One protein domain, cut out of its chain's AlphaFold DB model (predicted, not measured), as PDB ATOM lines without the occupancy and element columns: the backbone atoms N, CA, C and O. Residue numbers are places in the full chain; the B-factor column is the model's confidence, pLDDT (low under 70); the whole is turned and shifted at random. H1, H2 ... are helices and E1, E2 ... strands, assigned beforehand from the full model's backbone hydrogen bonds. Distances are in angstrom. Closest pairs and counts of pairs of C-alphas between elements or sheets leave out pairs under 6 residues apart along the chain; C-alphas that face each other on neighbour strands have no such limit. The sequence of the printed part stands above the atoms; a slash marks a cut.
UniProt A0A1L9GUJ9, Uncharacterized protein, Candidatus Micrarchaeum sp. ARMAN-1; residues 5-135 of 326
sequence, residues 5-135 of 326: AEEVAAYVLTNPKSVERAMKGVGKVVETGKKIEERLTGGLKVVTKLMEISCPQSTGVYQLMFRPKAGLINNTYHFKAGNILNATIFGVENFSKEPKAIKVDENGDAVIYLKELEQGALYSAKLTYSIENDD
ATOM      1  N   ALA A   5     134.454 148.044  80.838       68.44
ATOM      2  CA  ALA A   5     133.361 147.198  81.297       68.44
ATOM      3  C   ALA A   5     133.820 145.754  81.545       68.44
ATOM      4  O   ALA A   5     133.493 145.188  82.584       68.44
ATOM      5  N   GLU A   6     134.626 145.184  80.645       75.81
ATOM      6  CA  GLU A   6     135.224 143.859  80.838       75.81
ATOM      7  C   GLU A   6     136.191 143.845  82.024       75.81
ATOM      8  O   GLU A   6     136.238 142.862  82.753       75.81
ATOM      9  N   GLU A   7     136.930 144.930  82.266       74.25
ATOM     10  CA  GLU A   7     137.843 145.031  83.409       74.25
ATOM     11  C   GLU A   7     137.089 145.116  84.747       74.25
ATOM     12  O   GLU A   7     137.439 144.413  85.698       74.25
ATOM     13  N   VAL A   8     136.024 145.922  84.814       74.38
ATOM     14  CA  VAL A   8     135.138 146.005  85.989       74.38
ATOM     15  C   VAL A   8     134.455 144.657  86.229       74.38
ATOM     16  O   VAL A   8     134.474 144.152  87.352       74.38
ATOM     17  N   ALA A   9     133.900 144.041  85.182       71.38
ATOM     18  CA  ALA A   9     133.249 142.739  85.268       71.38
ATOM     19  C   ALA A   9     134.235 141.639  85.689       71.38
ATOM     20  O   ALA A   9     133.939 140.875  86.605       71.38
ATOM     21  N   ALA A  10     135.429 141.590  85.096       73.06
ATOM     22  CA  ALA A  10     136.472 140.637  85.461       73.06
ATOM     23  C   ALA A  10     136.931 140.830  86.909       73.06
ATOM     24  O   ALA A  10     137.066 139.840  87.625       73.06
ATOM     25  N   TYR A  11     137.120 142.070  87.375       73.00
ATOM     26  CA  TYR A  11     137.473 142.330  88.771       73.00
ATOM     27  C   TYR A  11     136.389 141.835  89.728       73.00
ATOM     28  O   TYR A  11     136.698 141.127  90.685       73.00
ATOM     29  N   VAL A  12     135.123 142.171  89.454       65.88
ATOM     30  CA  VAL A  12     133.999 141.725  90.282       65.88
ATOM     31  C   VAL A  12     133.927 140.197  90.293       65.88
ATOM     32  O   VAL A  12     133.866 139.629  91.375       65.88
ATOM     33  N   LEU A  13     134.003 139.530  89.139       64.38
ATOM     34  CA  LEU A  13     133.794 138.082  89.012       64.38
ATOM     35  C   LEU A  13     134.961 137.212  89.511       64.38
ATOM     36  O   LEU A  13     134.733 136.088  89.953       64.38
ATOM     37  N   THR A  14     136.207 137.691  89.448       70.00
ATOM     38  CA  THR A  14     137.404 136.880  89.768       70.00
ATOM     39  C   THR A  14     137.858 136.966  91.224       70.00
ATOM     40  O   THR A  14     138.728 136.198  91.638       70.00
ATOM     41  N   ASN A  15     137.269 137.852  92.030       70.19
ATOM     42  CA  ASN A  15     137.625 138.012  93.434       70.19
ATOM     43  C   ASN A  15     136.384 137.811  94.334       70.19
ATOM     44  O   ASN A  15     135.539 138.696  94.457       70.19
ATOM     45  N   PRO A  16     136.254 136.657  95.018       70.31
ATOM     46  CA  PRO A  16     135.088 136.358  95.857       70.31
ATOM     47  C   PRO A  16     134.792 137.433  96.913       70.31
ATOM     48  O   PRO A  16     133.632 137.759  97.162       70.31
ATOM     49  N   LYS A  17     135.836 138.060  97.474       75.31
ATOM     50  CA  LYS A  17     135.683 139.157  98.443       75.31
ATOM     51  C   LYS A  17     135.147 140.435  97.799       75.31
ATOM     52  O   LYS A  17     134.489 141.218  98.479       75.31
ATOM     53  N   SER A  18     135.420 140.684  96.514       64.62
ATOM     54  CA  SER A  18     134.845 141.843  95.820       64.62
ATOM     55  C   SER A  18     133.383 141.636  95.462       64.62
ATOM     56  O   SER A  18     132.636 142.605  95.554       64.62
ATOM     57  N   VAL A  19     132.959 140.409  95.124       68.50
ATOM     58  CA  VAL A  19     131.529 140.089  94.958       68.50
ATOM     59  C   VAL A  19     130.790 140.311  96.272       68.50
ATOM     60  O   VAL A  19     129.781 141.004  96.295       68.50
ATOM     61  N   GLU A  20     131.312 139.783  97.380       75.50
ATOM     62  CA  GLU A  20     130.699 139.944  98.702       75.50
ATOM     63  C   GLU A  20     130.564 141.425  99.091       75.50
ATOM     64  O   GLU A  20     129.487 141.866  99.490       75.50
ATOM     65  N   ARG A  21     131.622 142.226  98.900       75.00
ATOM     66  CA  ARG A  21     131.586 143.678  99.151       75.00
ATOM     67  C   ARG A  21     130.632 144.419  98.217       75.00
ATOM     68  O   ARG A  21     129.879 145.265  98.681       75.00
ATOM     69  N   ALA A  22     130.614 144.077  96.928       68.44
ATOM     70  CA  ALA A  22     129.667 144.638  95.967       68.44
ATOM     71  C   ALA A  22     128.218 144.365  96.388       68.44
ATOM     72  O   ALA A  22     127.397 145.277  96.452       68.44
ATOM     73  N   MET A  23     127.919 143.116  96.750       73.25
ATOM     74  CA  MET A  23     126.597 142.719  97.227       73.25
ATOM     75  C   MET A  23     126.248 143.370  98.566       73.25
ATOM     76  O   MET A  23     125.088 143.704  98.781       73.25
ATOM     77  N   LYS A  24     127.228 143.622  99.440       78.12
ATOM     78  CA  LYS A  24     127.044 144.409 100.668       78.12
ATOM     79  C   LYS A  24     126.707 145.872 100.361       78.12
ATOM     80  O   LYS A  24     125.803 146.413 100.988       78.12
ATOM     81  N   GLY A  25     127.380 146.500  99.398       71.62
ATOM     82  CA  GLY A  25     127.109 147.878  98.966       71.62
ATOM     83  C   GLY A  25     125.730 148.033  98.343       71.62
ATOM     84  O   GLY A  25     124.937 148.867  98.779       71.62
ATOM     85  N   VAL A  26     125.401 147.151  97.395       72.38
ATOM     86  CA  VAL A  26     124.048 147.031  96.837       72.38
ATOM     87  C   VAL A  26     123.040 146.760  97.953       72.38
ATOM     88  O   VAL A  26     121.995 147.400  97.999       72.38
ATOM     89  N   GLY A  27     123.373 145.879  98.897       73.94
ATOM     90  CA  GLY A  27     122.583 145.597 100.088       73.94
ATOM     91  C   GLY A  27     122.290 146.852 100.907       73.94
ATOM     92  O   GLY A  27     121.132 147.088 101.209       73.94
ATOM     93  N   LYS A  28     123.287 147.705 101.182       75.12
ATOM     94  CA  LYS A  28     123.113 148.987 101.892       75.12
ATOM     95  C   LYS A  28     122.230 149.971 101.118       75.12
ATOM     96  O   LYS A  28     121.378 150.622 101.720       75.12
ATOM     97  N   VAL A  29     122.400 150.084  99.797       71.00
ATOM     98  CA  VAL A  29     121.551 150.929  98.928       71.00
ATOM     99  C   VAL A  29     120.100 150.451  98.958       71.00
ATOM    100  O   VAL A  29     119.180 151.232  99.209       71.00
ATOM    101  N   VAL A  30     119.900 149.150  98.749       72.50
ATOM    102  CA  VAL A  30     118.583 148.512  98.747       72.50
ATOM    103  C   VAL A  30     117.957 148.568 100.128       72.50
ATOM    104  O   VAL A  30     116.777 148.855 100.222       72.50
ATOM    105  N   GLU A  31     118.712 148.334 101.196       73.06
ATOM    106  CA  GLU A  31     118.255 148.448 102.581       73.06
ATOM    107  C   GLU A  31     117.874 149.889 102.911       73.06
ATOM    108  O   GLU A  31     116.873 150.103 103.581       73.06
ATOM    109  N   THR A  32     118.602 150.886 102.407       68.75
ATOM    110  CA  THR A  32     118.226 152.297 102.562       68.75
ATOM    111  C   THR A  32     116.885 152.565 101.873       68.75
ATOM    112  O   THR A  32     115.966 153.074 102.511       68.75
ATOM    113  N   GLY A  33     116.712 152.125 100.620       66.31
ATOM    114  CA  GLY A  33     115.427 152.207  99.908       66.31
ATOM    115  C   GLY A  33     114.306 151.385 100.559       66.31
ATOM    116  O   GLY A  33     113.172 151.840 100.656       66.31
ATOM    117  N   LYS A  34     114.609 150.195 101.085       67.88
ATOM    118  CA  LYS A  34     113.656 149.308 101.762       67.88
ATOM    119  C   LYS A  34     113.260 149.822 103.134       67.88
ATOM    120  O   LYS A  34     112.078 149.829 103.419       67.88
ATOM    121  N   LYS A  35     114.170 150.328 103.965       65.88
ATOM    122  CA  LYS A  35     113.817 151.006 105.227       65.88
ATOM    123  C   LYS A  35     112.904 152.200 104.975       65.88
ATOM    124  O   LYS A  35     112.001 152.469 105.766       65.88
ATOM    125  N   ILE A  36     113.123 152.879 103.850       62.94
ATOM    126  CA  ILE A  36     112.244 153.930 103.351       62.94
ATOM    127  C   ILE A  36     110.874 153.357 102.922       62.94
ATOM    128  O   ILE A  36     109.851 153.967 103.214       62.94
ATOM    129  N   GLU A  37     110.813 152.183 102.289       64.19
ATOM    130  CA  GLU A  37     109.596 151.610 101.686       64.19
ATOM    131  C   GLU A  37     108.771 150.640 102.539       64.19
ATOM    132  O   GLU A  37     107.555 150.580 102.373       64.19
ATOM    133  N   GLU A  38     109.382 149.859 103.426       60.62
ATOM    134  CA  GLU A  38     108.767 148.748 104.168       60.62
ATOM    135  C   GLU A  38     107.610 149.219 105.056       60.62
ATOM    136  O   GLU A  38     106.723 148.438 105.393       60.62
ATOM    137  N   ARG A  39     107.557 150.519 105.362       57.81
ATOM    138  CA  ARG A  39     106.441 151.153 106.073       57.81
ATOM    139  C   ARG A  39     105.399 151.787 105.150       57.81
ATOM    140  O   ARG A  39     104.315 152.086 105.629       57.81
ATOM    141  N   LEU A  40     105.676 151.954 103.853       58.47
ATOM    142  CA  LEU A  40     104.803 152.578 102.840       58.47
ATOM    143  C   LEU A  40     103.851 151.594 102.142       58.47
ATOM    144  O   LEU A  40     102.922 152.019 101.449       58.47
ATOM    145  N   THR A  41     104.056 150.285 102.324       53.97
ATOM    146  CA  THR A  41     103.411 149.198 101.560       53.97
ATOM    147  C   THR A  41     101.885 149.112 101.701       53.97
ATOM    148  O   THR A  41     101.230 148.479 100.873       53.97
ATOM    149  N   GLY A  42     101.277 149.826 102.652       61.94
ATOM    150  CA  GLY A  42      99.818 149.928 102.771       61.94
ATOM    151  C   GLY A  42      99.178 151.044 101.937       61.94
ATOM    152  O   GLY A  42      98.108 150.835 101.365       61.94
ATOM    153  N   GLY A  43      99.821 152.217 101.830       68.38
ATOM    154  CA  GLY A  43      99.122 153.457 101.449       68.38
ATOM    155  C   GLY A  43      99.614 154.208 100.230       68.38
ATOM    156  O   GLY A  43      98.945 155.137  99.778       68.38
ATOM    157  N   LEU A  44     100.728 153.781  99.645       78.19
ATOM    158  CA  LEU A  44     101.293 154.420  98.466       78.19
ATOM    159  C   LEU A  44     101.399 153.434  97.306       78.19
ATOM    160  O   LEU A  44     101.685 152.249  97.483       78.19
ATOM    161  N   LYS A  45     101.162 153.926  96.091       85.06
ATOM    162  CA  LYS A  45     101.600 153.262  94.862       85.06
ATOM    163  C   LYS A  45     102.896 153.926  94.418       85.06
ATOM    164  O   LYS A  45     102.857 155.020  93.859       85.06
ATOM    165  N   VAL A  46     104.025 153.272  94.682       84.06
ATOM    166  CA  VAL A  46     105.336 153.716  94.195       84.06
ATOM    167  C   VAL A  46     105.373 153.580  92.674       84.06
ATOM    168  O   VAL A  46     104.998 152.544  92.128       84.06
ATOM    169  N   VAL A  47     105.775 154.655  92.002       87.12
ATOM    170  CA  VAL A  47     105.892 154.739  90.541       87.12
ATOM    171  C   VAL A  47     107.345 154.578  90.125       87.12
ATOM    172  O   VAL A  47     107.633 153.796  89.228       87.12
ATOM    173  N   THR A  48     108.251 155.310  90.773       88.31
ATOM    174  CA  THR A  48     109.678 155.225  90.471       88.31
ATOM    175  C   THR A  48     110.542 155.609  91.667       88.31
ATOM    176  O   THR A  48     110.087 156.307  92.579       88.31
ATOM    177  N   LYS A  49     111.791 155.142  91.632       88.44
ATOM    178  CA  LYS A  49     112.838 155.387  92.618       88.44
ATOM    179  C   LYS A  49     114.066 155.936  91.909       88.44
ATOM    180  O   LYS A  49     114.443 155.451  90.834       88.44
ATOM    181  N   LEU A  50     114.672 156.932  92.528       90.88
ATOM    182  CA  LEU A  50     115.869 157.607  92.058       90.88
ATOM    183  C   LEU A  50     116.813 157.747  93.252       90.88
ATOM    184  O   LEU A  50     116.374 158.077  94.358       90.88
ATOM    185  N   MET A  51     118.098 157.512  93.027       90.31
ATOM    186  CA  MET A  51     119.137 157.793  94.010       90.31
ATOM    187  C   MET A  51     120.215 158.660  93.378       90.31
ATOM    188  O   MET A  51     120.630 158.426  92.249       90.31
ATOM    189  N   GLU A  52     120.677 159.649  94.118       92.38
ATOM    190  CA  GLU A  52     121.809 160.482  93.735       92.38
ATOM    191  C   GLU A  52     122.757 160.558  94.928       92.38
ATOM    192  O   GLU A  52     122.325 160.763  96.061       92.38
ATOM    193  N   ILE A  53     124.046 160.358  94.698       91.06
ATOM    194  CA  ILE A  53     125.078 160.416  95.727       91.06
ATOM    195  C   ILE A  53     126.067 161.502  95.333       91.06
ATOM    196  O   ILE A  53     126.710 161.412  94.290       91.06
ATOM    197  N   SER A  54     126.215 162.512  96.185       91.94
ATOM    198  CA  SER A  54     127.198 163.572  95.998       91.94
ATOM    199  C   SER A  54     128.414 163.309  96.875       91.94
ATOM    200  O   SER A  54     128.381 163.528  98.090       91.94
ATOM    201  N   CYS A  55     129.496 162.833  96.256       89.12
ATOM    202  CA  CYS A  55     130.703 162.414  96.970       89.12
ATOM    203  C   CYS A  55     131.413 163.562  97.714       89.12
ATOM    204  O   CYS A  55     131.837 163.337  98.845       89.12
ATOM    205  N   PRO A  56     131.539 164.791  97.167       86.88
ATOM    206  CA  PRO A  56     132.242 165.873  97.863       86.88
ATOM    207  C   PRO A  56     131.554 166.329  99.152       86.88
ATOM    208  O   PRO A  56     132.219 166.817 100.059       86.88
ATOM    209  N   GLN A  57     130.229 166.194  99.226       86.81
ATOM    210  CA  GLN A  57     129.429 166.576 100.388       86.81
ATOM    211  C   GLN A  57     129.110 165.384 101.296       86.81
ATOM    212  O   GLN A  57     128.471 165.586 102.321       86.81
ATOM    213  N   SER A  58     129.486 164.157 100.913       88.00
ATOM    214  CA  SER A  58     129.061 162.917 101.577       88.00
ATOM    215  C   SER A  58     127.553 162.892 101.844       88.00
ATOM    216  O   SER A  58     127.101 162.552 102.934       88.00
ATOM    217  N   THR A  59     126.754 163.291 100.852       89.44
ATOM    218  CA  THR A  59     125.289 163.313 100.972       89.44
ATOM    219  C   THR A  59     124.648 162.426  99.927       89.44
ATOM    220  O   THR A  59     125.119 162.323  98.794       89.44
ATOM    221  N   GLY A  60     123.555 161.786 100.320       89.12
ATOM    222  CA  GLY A  60     122.683 161.052  99.425       89.12
ATOM    223  C   GLY A  60     121.346 161.761  99.282       89.12
ATOM    224  O   GLY A  60     120.848 162.411 100.202       89.12
ATOM    225  N   VAL A  61     120.752 161.624  98.110       91.06
ATOM    226  CA  VAL A  61     119.388 162.017  97.812       91.06
ATOM    227  C   VAL A  61     118.639 160.762  97.399       91.06
ATOM    228  O   VAL A  61     118.975 160.126  96.405       91.06
ATOM    229  N   TYR A  62     117.599 160.429  98.151       89.00
ATOM    230  CA  TYR A  62     116.622 159.429  97.755       89.00
ATOM    231  C   TYR A  62     115.351 160.134  97.306       89.00
ATOM    232  O   TYR A  62     114.760 160.903  98.069       89.00
ATOM    233  N   GLN A  63     114.926 159.884  96.073       90.38
ATOM    234  CA  GLN A  63     113.699 160.448  95.534       90.38
ATOM    235  C   GLN A  63     112.730 159.340  95.129       90.38
ATOM    236  O   GLN A  63     113.061 158.415  94.388       90.38
ATOM    237  N   LEU A  64     111.505 159.469  95.626       89.06
ATOM    238  CA  LEU A  64     110.409 158.541  95.425       89.06
ATOM    239  C   LEU A  64     109.265 159.270  94.731       89.06
ATOM    240  O   LEU A  64     108.728 160.233  95.278       89.06
ATOM    241  N   MET A  65     108.847 158.780  93.566       91.06
ATOM    242  CA  MET A  65     107.581 159.203  92.974       91.06
ATOM    243  C   MET A  65     106.480 158.231  93.363       91.06
ATOM    244  O   MET A  65     106.641 157.016  93.217       91.06
ATOM    245  N   PHE A  66     105.352 158.745  93.838       89.12
ATOM    246  CA  PHE A  66     104.266 157.914  94.341       89.12
ATOM    247  C   PHE A  66     102.894 158.558  94.154       89.12
ATOM    248  O   PHE A  66     102.772 159.768  93.987       89.12
ATOM    249  N   ARG A  67     101.851 157.725  94.225       90.62
ATOM    250  CA  ARG A  67     100.451 158.159  94.315       90.62
ATOM    251  C   ARG A  67      99.833 157.710  95.641       90.62
ATOM    252  O   ARG A  67      99.925 156.512  95.942       90.62
ATOM    253  N   PRO A  68      99.203 158.606  96.421       87.06
ATOM    254  CA  PRO A  68      98.433 158.226  97.601       87.06
ATOM    255  C   PRO A  68      97.235 157.355  97.206       87.06
ATOM    256  O   PRO A  68      96.531 157.658  96.239       87.06
ATOM    257  N   LYS A  69      97.004 156.260  97.940       81.62
ATOM    258  CA  LYS A  69      95.825 155.394  97.771       81.62
ATOM    259  C   LYS A  69      94.651 155.910  98.612       81.62
ATOM    260  O   LYS A  69      94.848 156.456  99.694       81.62
ATOM    261  N   ALA A  70      93.428 155.692  98.134       65.25
ATOM    262  CA  ALA A  70      92.207 156.045  98.855       65.25
ATOM    263  C   ALA A  70      91.925 155.093 100.036       65.25
ATOM    264  O   ALA A  70      92.161 153.890  99.929       65.25
ATOM    265  N   GLY A  71      91.357 155.624 101.129       60.41
ATOM    266  CA  GLY A  71      90.654 154.826 102.146       60.41
ATOM    267  C   GLY A  71      91.483 154.229 103.292       60.41
ATOM    268  O   GLY A  71      91.085 153.202 103.836       60.41
ATOM    269  N   LEU A  72      92.615 154.827 103.682       57.56
ATOM    270  CA  LEU A  72      93.454 154.292 104.765       57.56
ATOM    271  C   LEU A  72      93.221 154.934 106.136       57.56
ATOM    272  O   LEU A  72      93.036 156.139 106.269       57.56
ATOM    273  N   ILE A  73      93.306 154.083 107.163       56.03
ATOM    274  CA  ILE A  73      93.201 154.423 108.593       56.03
ATOM    275  C   ILE A  73      94.488 155.101 109.097       56.03
ATOM    276  O   ILE A  73      94.450 155.873 110.052       56.03
ATOM    277  N   ASN A  74      95.630 154.839 108.449       61.31
ATOM    278  CA  ASN A  74      96.924 155.391 108.839       61.31
ATOM    279  C   ASN A  74      97.367 156.477 107.846       61.31
ATOM    280  O   ASN A  74      97.756 156.181 106.720       61.31
ATOM    281  N   ASN A  75      97.285 157.740 108.273       73.50
ATOM    282  CA  ASN A  75      97.542 158.924 107.440       73.50
ATOM    283  C   ASN A  75      98.968 159.473 107.572       73.50
ATOM    284  O   ASN A  75      99.267 160.532 107.017       73.50
ATOM    285  N   THR A  76      99.830 158.774 108.309       77.00
ATOM    286  CA  THR A  76     101.175 159.234 108.645       77.00
ATOM    287  C   THR A  76     102.182 158.111 108.437       77.00
ATOM    288  O   THR A  76     101.964 156.987 108.890       77.00
ATOM    289  N   TYR A  77     103.296 158.415 107.775       75.19
ATOM    290  CA  TYR A  77     104.334 157.448 107.427       75.19
ATOM    291  C   TYR A  77     105.708 157.952 107.840       75.19
ATOM    292  O   TYR A  77     106.116 159.032 107.431       75.19
ATOM    293  N   HIS A  78     106.426 157.151 108.624       73.56
ATOM    294  CA  HIS A  78     107.776 157.470 109.084       73.56
ATOM    295  C   HIS A  78     108.828 156.825 108.176       73.56
ATOM    296  O   HIS A  78     108.794 155.617 107.942       73.56
ATOM    297  N   PHE A  79     109.785 157.634 107.747       69.94
ATOM    298  CA  PHE A  79     110.957 157.318 106.949       69.94
ATOM    299  C   PHE A  79     112.169 157.319 107.866       69.94
ATOM    300  O   PHE A  79     112.594 158.372 108.336       69.94
ATOM    301  N   LYS A  80     112.730 156.132 108.087       65.69
ATOM    302  CA  LYS A  80     113.975 155.967 108.835       65.69
ATOM    303  C   LYS A  80     115.115 155.733 107.857       65.69
ATOM    304  O   LYS A  80     115.401 154.594 107.496       65.69
ATOM    305  N   ALA A  81     115.740 156.806 107.400       60.47
ATOM    306  CA  ALA A  81     116.970 156.755 106.620       60.47
ATOM    307  C   ALA A  81     117.983 157.583 107.398       60.47
ATOM    308  O   ALA A  81     117.775 158.777 107.507       60.47
ATOM    309  N   GLY A  82     118.977 156.951 108.029       62.41
ATOM    310  CA  GLY A  82     119.849 157.601 109.018       62.41
ATOM    311  C   GLY A  82     120.230 159.047 108.671       62.41
ATOM    312  O   GLY A  82     120.563 159.345 107.528       62.41
ATOM    313  N   ASN A  83     120.145 159.926 109.671       79.00
ATOM    314  CA  ASN A  83     120.511 161.341 109.611       79.00
ATOM    315  C   ASN A  83     119.953 162.091 108.376       79.00
ATOM    316  O   ASN A  83     120.706 162.578 107.522       79.00
ATOM    317  N   ILE A  84     118.616 162.167 108.264       85.81
ATOM    318  CA  ILE A  84     117.951 162.981 107.237       85.81
ATOM    319  C   ILE A  84     118.219 164.456 107.530       85.81
ATOM    320  O   ILE A  84     117.776 165.006 108.533       85.81
ATOM    321  N   LEU A  85     118.903 165.108 106.598       87.56
ATOM    322  CA  LEU A  85     119.223 166.531 106.655       87.56
ATOM    323  C   LEU A  85     118.035 167.386 106.211       87.56
ATOM    324  O   LEU A  85     117.809 168.476 106.730       87.56
ATOM    325  N   ASN A  86     117.294 166.914 105.205       90.94
ATOM    326  CA  ASN A  86     116.161 167.635 104.638       90.94
ATOM    327  C   ASN A  86     115.176 166.677 103.958       90.94
ATOM    328  O   ASN A  86     115.574 165.680 103.358       90.94
ATOM    329  N   ALA A  87     113.891 167.015 103.990       90.62
ATOM    330  CA  ALA A  87     112.835 166.241 103.360       90.62
ATOM    331  C   ALA A  87     111.808 167.178 102.719       90.62
ATOM    332  O   ALA A  87     111.343 168.130 103.342       90.62
ATOM    333  N   THR A  88     111.456 166.924 101.461       93.69
ATOM    334  CA  THR A  88     110.513 167.758 100.704       93.69
ATOM    335  C   THR A  88     109.554 166.897  99.898       93.69
ATOM    336  O   THR A  88     109.941 165.846  99.395       93.69
ATOM    337  N   ILE A  89     108.308 167.351  99.761       93.62
ATOM    338  CA  ILE A  89     107.335 166.790  98.823       93.62
ATOM    339  C   ILE A  89     106.972 167.862  97.811       93.62
ATOM    340  O   ILE A  89     106.787 169.030  98.159       93.62
ATOM    341  N   PHE A  90     106.875 167.437  96.559       94.88
ATOM    342  CA  PHE A  90     106.483 168.266  95.437       94.88
ATOM    343  C   PHE A  90     105.347 167.592  94.666       94.88
ATOM    344  O   PHE A  90     105.475 166.419  94.305       94.88
ATOM    345  N   GLY A  91     104.248 168.309  94.437       94.19
ATOM    346  CA  GLY A  91     103.169 167.884  93.546       94.19
ATOM    347  C   GLY A  91     103.611 168.030  92.098       94.19
ATOM    348  O   GLY A  91     104.005 169.118  91.678       94.19
ATOM    349  N   VAL A  92     103.587 166.935  91.339       93.06
ATOM    350  CA  VAL A  92     104.126 166.914  89.974       93.06
ATOM    351  C   VAL A  92     103.196 167.639  89.008       93.06
ATOM    352  O   VAL A  92     103.676 168.351  88.133       93.06
ATOM    353  N   GLU A  93     101.881 167.509  89.175       89.31
ATOM    354  CA  GLU A  93     100.900 168.151  88.296       89.31
ATOM    355  C   GLU A  93     100.831 169.672  88.499       89.31
ATOM    356  O   GLU A  93     100.770 170.427  87.531       89.31
ATOM    357  N   ASN A  94     100.885 170.125  89.754       88.44
ATOM    358  CA  ASN A  94     100.716 171.538  90.112       88.44
ATOM    359  C   ASN A  94     102.043 172.293  90.258       88.44
ATOM    360  O   ASN A  94     102.047 173.502  90.487       88.44
ATOM    361  N   PHE A  95     103.167 171.584  90.155       90.56
ATOM    362  CA  PHE A  95     104.511 172.112  90.367       90.56
ATOM    363  C   PHE A  95     104.673 172.891  91.690       90.56
ATOM    364  O   PHE A  95     105.410 173.878  91.771       90.56
ATOM    365  N   SER A  96     103.990 172.439  92.744       92.12
ATOM    366  CA  SER A  96     103.953 173.080  94.060       92.12
ATOM    367  C   SER A  96     104.681 172.254  95.115       92.12
ATOM    368  O   SER A  96     104.644 171.025  95.121       92.12
ATOM    369  N   LYS A  97     105.349 172.936  96.051       93.38
ATOM    370  CA  LYS A  97     105.836 172.289  97.276       93.38
ATOM    371  C   LYS A  97     104.662 172.038  98.212       93.38
ATOM    372  O   LYS A  97     103.847 172.934  98.407       93.38
ATOM    373  N   GLU A  98     104.677 170.889  98.881       92.75
ATOM    374  CA  GLU A  98     103.678 170.501  99.881       92.75
ATOM    375  C   GLU A  98     104.300 170.474 101.289       92.75
ATOM    376  O   GLU A  98     104.549 169.404 101.851       92.75
ATOM    377  N   PRO A  99     104.610 171.639 101.893       91.19
ATOM    378  CA  PRO A  99     105.362 171.709 103.151       91.19
ATOM    379  C   PRO A  99     104.602 171.129 104.349       91.19
ATOM    380  O   PRO A  99     105.217 170.754 105.339       91.19
ATOM    381  N   LYS A 100     103.267 171.049 104.280       90.88
ATOM    382  CA  LYS A 100     102.447 170.423 105.328       90.88
ATOM    383  C   LYS A 100     102.480 168.899 105.261       90.88
ATOM    384  O   LYS A 100     102.203 168.240 106.257       90.88
ATOM    385  N   ALA A 101     102.829 168.344 104.102       89.25
ATOM    386  CA  ALA A 101     102.778 166.915 103.848       89.25
ATOM    387  C   ALA A 101     104.051 166.176 104.268       89.25
ATOM    388  O   ALA A 101     104.057 164.949 104.231       89.25
ATOM    389  N   ILE A 102     105.117 166.877 104.674       90.00
ATOM    390  CA  ILE A 102     106.344 166.244 105.160       90.00
ATOM    391  C   ILE A 102     107.039 167.076 106.234       90.00
ATOM    392  O   ILE A 102     107.100 168.299 106.146       90.00
ATOM    393  N   LYS A 103     107.599 166.409 107.241       89.88
ATOM    394  CA  LYS A 103     108.419 167.038 108.280       89.88
ATOM    395  C   LYS A 103     109.570 166.118 108.674       89.88
ATOM    396  O   LYS A 103     109.376 164.912 108.711       89.88
ATOM    397  N   VAL A 104     110.735 166.673 108.996       87.44
ATOM    398  CA  VAL A 104     111.802 165.930 109.689       87.44
ATOM    399  C   VAL A 104     111.590 166.080 111.197       87.44
ATOM    400  O   VAL A 104     111.370 167.194 111.682       87.44
ATOM    401  N   ASP A 105     111.557 164.966 111.921       82.81
ATOM    402  CA  ASP A 105     111.381 164.939 113.369       82.81
ATOM    403  C   ASP A 105     112.709 165.114 114.126       82.81
ATOM    404  O   ASP A 105     113.785 165.211 113.539       82.81
ATOM    405  N   GLU A 106     112.629 165.196 115.455       81.00
ATOM    406  CA  GLU A 106     113.787 165.427 116.332       81.00
ATOM    407  C   GLU A 106     114.796 164.269 116.329       81.00
ATOM    408  O   GLU A 106     115.948 164.461 116.710       81.00
ATOM    409  N   ASN A 107     114.386 163.081 115.875       76.94
ATOM    410  CA  ASN A 107     115.259 161.915 115.758       76.94
ATOM    411  C   ASN A 107     115.968 161.858 114.396       76.94
ATOM    412  O   ASN A 107     116.721 160.918 114.143       76.94
ATOM    413  N   GLY A 108     115.720 162.835 113.516       76.81
ATOM    414  CA  GLY A 108     116.251 162.848 112.157       76.81
ATOM    415  C   GLY A 108     115.522 161.893 111.207       76.81
ATOM    416  O   GLY A 108     116.078 161.556 110.163       76.81
ATOM    417  N   ASP A 109     114.303 161.460 111.545       81.25
ATOM    418  CA  ASP A 109     113.432 160.687 110.659       81.25
ATOM    419  C   ASP A 109     112.486 161.636 109.899       81.25
ATOM    420  O   ASP A 109     112.083 162.680 110.410       81.25
ATOM    421  N   ALA A 110     112.074 161.285 108.680       83.56
ATOM    422  CA  ALA A 110     111.098 162.075 107.926       83.56
ATOM    423  C   ALA A 110     109.697 161.486 108.092       83.56
ATOM    424  O   ALA A 110     109.507 160.278 108.106       83.56
ATOM    425  N   VAL A 111     108.686 162.331 108.205       84.56
ATOM    426  CA  VAL A 111     107.301 161.940 108.444       84.56
ATOM    427  C   VAL A 111     106.439 162.528 107.345       84.56
ATOM    428  O   VAL A 111     106.380 163.746 107.214       84.56
ATOM    429  N   ILE A 112     105.780 161.678 106.557       85.81
ATOM    430  CA  ILE A 112     104.845 162.086 105.505       85.81
ATOM    431  C   ILE A 112     103.410 162.003 106.012       85.81
ATOM    432  O   ILE A 112     102.994 160.963 106.524       85.81
ATOM    433  N   TYR A 113     102.638 163.065 105.799       87.75
ATOM    434  CA  TYR A 113     101.224 163.167 106.146       87.75
ATOM    435  C   TYR A 113     100.359 163.045 104.885       87.75
ATOM    436  O   TYR A 113     100.109 164.030 104.194       87.75
ATOM    437  N   LEU A 114      99.863 161.840 104.586       85.00
ATOM    438  CA  LEU A 114      99.067 161.581 103.376       85.00
ATOM    439  C   LEU A 114      97.731 162.326 103.349       85.00
ATOM    440  O   LEU A 114      97.210 162.579 102.272       85.00
ATOM    441  N   LYS A 115      97.187 162.697 104.513       85.62
ATOM    442  CA  LYS A 115      95.954 163.498 104.603       85.62
ATOM    443  C   LYS A 115      96.083 164.891 103.979       85.62
ATOM    444  O   LYS A 115      95.074 165.498 103.653       85.62
ATOM    445  N   GLU A 116      97.309 165.394 103.863       88.44
ATOM    446  CA  GLU A 116      97.601 166.694 103.258       88.44
ATOM    447  C   GLU A 116      97.820 166.575 101.739       88.44
ATOM    448  O   GLU A 116      98.123 167.572 101.092       88.44
ATOM    449  N   LEU A 117      97.706 165.367 101.170       89.19
ATOM    450  CA  LEU A 117      97.925 165.081  99.754       89.19
ATOM    451  C   LEU A 117      96.618 164.667  99.071       89.19
ATOM    452  O   LEU A 117      95.798 163.939  99.635       89.19
ATOM    453  N   GLU A 118      96.447 165.088  97.823       88.31
ATOM    454  CA  GLU A 118      95.319 164.691  96.989       88.31
ATOM    455  C   GLU A 118      95.453 163.223  96.562       88.31
ATOM    456  O   GLU A 118      96.524 162.734  96.193       88.31
ATOM    457  N   GLN A 119      94.350 162.481  96.625       87.31
ATOM    458  CA  GLN A 119      94.351 161.065  96.268       87.31
ATOM    459  C   GLN A 119      94.558 160.879  94.763       87.31
ATOM    460  O   GLN A 119      93.965 161.575  93.949       87.31
ATOM    461  N   GLY A 120      95.384 159.902  94.382       85.06
ATOM    462  CA  GLY A 120      95.652 159.594  92.974       85.06
ATOM    463  C   GLY A 120      96.588 160.566  92.241       85.06
ATOM    464  O   GLY A 120      97.164 160.157  91.227       85.06
ATOM    465  N   ALA A 121      96.808 161.779  92.760       91.50
ATOM    466  CA  ALA A 121      97.799 162.722  92.239       91.50
ATOM    467  C   ALA A 121      99.234 162.201  92.432       91.50
ATOM    468  O   ALA A 121      99.514 161.398  93.334       91.50
ATOM    469  N   LEU A 122     100.140 162.605  91.543       93.50
ATOM    470  CA  LEU A 122     101.531 162.179  91.547       93.50
ATOM    471  C   LEU A 122     102.384 163.148  92.364       93.50
ATOM    472  O   LEU A 122     102.520 164.330  92.059       93.50
ATOM    473  N   TYR A 123     103.061 162.605  93.366       92.75
ATOM    474  CA  TYR A 123     103.982 163.363  94.197       92.75
ATOM    475  C   TYR A 123     105.396 162.828  94.073       92.75
ATOM    476  O   TYR A 123     105.618 161.642  93.827       92.75
ATOM    477  N   SER A 124     106.356 163.719  94.292       93.06
ATOM    478  CA  SER A 124     107.773 163.413  94.414       93.06
ATOM    479  C   SER A 124     108.240 163.756  95.825       93.06
ATOM    480  O   SER A 124     108.393 164.934  96.152       93.06
ATOM    481  N   ALA A 125     108.503 162.742  96.651       90.75
ATOM    482  CA  ALA A 125     109.223 162.918  97.908       90.75
ATOM    483  C   ALA A 125     110.725 162.864  97.641       90.75
ATOM    484  O   ALA A 125     111.215 161.888  97.080       90.75
ATOM    485  N   LYS A 126     111.453 163.894  98.062       92.31
ATOM    486  CA  LYS A 126     112.913 163.974  98.000       92.31
ATOM    487  C   LYS A 126     113.464 164.075  99.417       92.31
ATOM    488  O   LYS A 126     113.143 165.020 100.139       92.31
ATOM    489  N   LEU A 127     114.294 163.107  99.787       89.56
ATOM    490  CA  LEU A 127     114.965 162.996 101.077       89.56
ATOM    491  C   LEU A 127     116.463 163.185 100.860       89.56
ATOM    492  O   LEU A 127     117.057 162.467 100.062       89.56
ATOM    493  N   THR A 128     117.066 164.132 101.563       90.38
ATOM    494  CA  THR A 128     118.514 164.341 101.591       90.38
ATOM    495  C   THR A 128     119.044 163.850 102.927       90.38
ATOM    496  O   THR A 128     118.545 164.271 103.967       90.38
ATOM    497  N   TYR A 129     120.046 162.981 102.903       86.81
ATOM    498  CA  TYR A 129     120.624 162.357 104.091       86.81
ATOM    499  C   TYR A 129     122.152 162.419 104.063       86.81
ATOM    500  O   TYR A 129     122.763 162.540 102.998       86.81
ATOM    501  N   SER A 130     122.760 162.349 105.245       85.19
ATOM    502  CA  SER A 130     124.212 162.250 105.393       85.19
ATOM    503  C   SER A 130     124.682 160.808 105.188       85.19
ATOM    504  O   SER A 130     124.071 159.866 105.692       85.19
ATOM    505  N   ILE A 131     125.775 160.619 104.454       82.88
ATOM    506  CA  ILE A 131     126.452 159.331 104.294       82.88
ATOM    507  C   ILE A 131     127.610 159.308 105.289       82.88
ATOM    508  O   ILE A 131     128.659 159.894 105.051       82.88
ATOM    509  N   GLU A 132     127.410 158.630 106.417       73.56
ATOM    510  CA  GLU A 132     128.392 158.594 107.514       73.56
ATOM    511  C   GLU A 132     129.471 157.516 107.338       73.56
ATOM    512  O   GLU A 132     130.480 157.525 108.034       73.56
ATOM    513  N   ASN A 133     129.252 156.552 106.439       70.75
ATOM    514  CA  ASN A 133     130.146 155.414 106.258       70.75
ATOM    515  C   ASN A 133     131.007 155.590 105.003       70.75
ATOM    516  O   ASN A 133     130.500 155.423 103.892       70.75
ATOM    517  N   ASP A 134     132.302 155.839 105.192       65.19
ATOM    518  CA  ASP A 134     133.285 155.968 104.107       65.19
ATOM    519  C   ASP A 134     133.342 154.713 103.209       65.19
ATOM    520  O   ASP A 134     133.479 154.822 101.988       65.19
ATOM    521  N   ASP A 135     133.105 153.519 103.768       75.69
ATOM    522  CA  ASP A 135     133.096 152.256 103.018       75.69
ATOM    523  C   ASP A 135     131.870 152.117 102.100       75.69
ATOM    524  O   ASP A 135     131.818 151.218 101.261       75.69
TER     525      ASP A 135
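AT A GLANCE: This is residues 5 to 135 of the 326 residues of an uncharacterized protein of Candidatus Micrarchaeum sp. ARMAN-1 (UniProt A0A1L9GUJ9). Two sheets, the four strands E1, E2, E7, E4 and the smaller E3, E6, E5, lie face to face as a sandwich; the last turns of the long helix H2 sit beside E3, near E1 and E2, and the rest of H2 runs out as an arm with H1 turned across its far end. The printed part has 131 residues, in the order H1, H2, E1 to E7, of mixed class; both sheets are antiparallel. It is only just loose, close to compact, with a radius of gyration of the C-alphas of 17.0 A, and elongated, spanning 51 by 27 by 27 A.

HOW THE PARTS SIT: H1, residues 5 to 14, and H2, residues 16 to 37, touch only at the corner, about perpendicular at 76 degrees, closest at the C-alphas of Val 12 and Val 19, 5.5 A. In both, every O i to N i+4 pair is within hydrogen-bond range. E1, residues 44 to 54, bends by 70 degrees at residue 47 and forms a hairpin with E2, residues 59 to 68; N 50 and O 63 are 2.9 A apart. E7, residues 123 to 130, is the antiparallel neighbour of E2, with N 62 and O 127 at 2.8 A, and of E4, residues 84 to 91, with N 88 and O 126 at 2.9 A. E6, residues 110 to 113, neighbours E3, residues 76 to 79, with N 79 and O 110 at 2.7 A, and forms a hairpin with E5, residues 102 to 104, with N 111 and O 103 at 2.7 A. H2 only grazes each sheet; its closest C-alphas to E3 are Ile 36 and Phe 79, 5.1 A.

IN THESE COORDINATES: H1 begins at C-alpha 5 (133.361, 147.198, 81.297). H2 is 30.3 A long, E1 27.6 A and E2 27.5 A. E7 ends at C-alpha 130 (124.212, 162.250, 105.393).

THE WHOLE: The C-alphas of Glu 7 and Ile 73, the two farthest apart, are 52.1 A apart. The printed part has no cut and no long link. Mean pLDDT of the printed part is 79.9; 28 residues are under 70, among them 32 to 43.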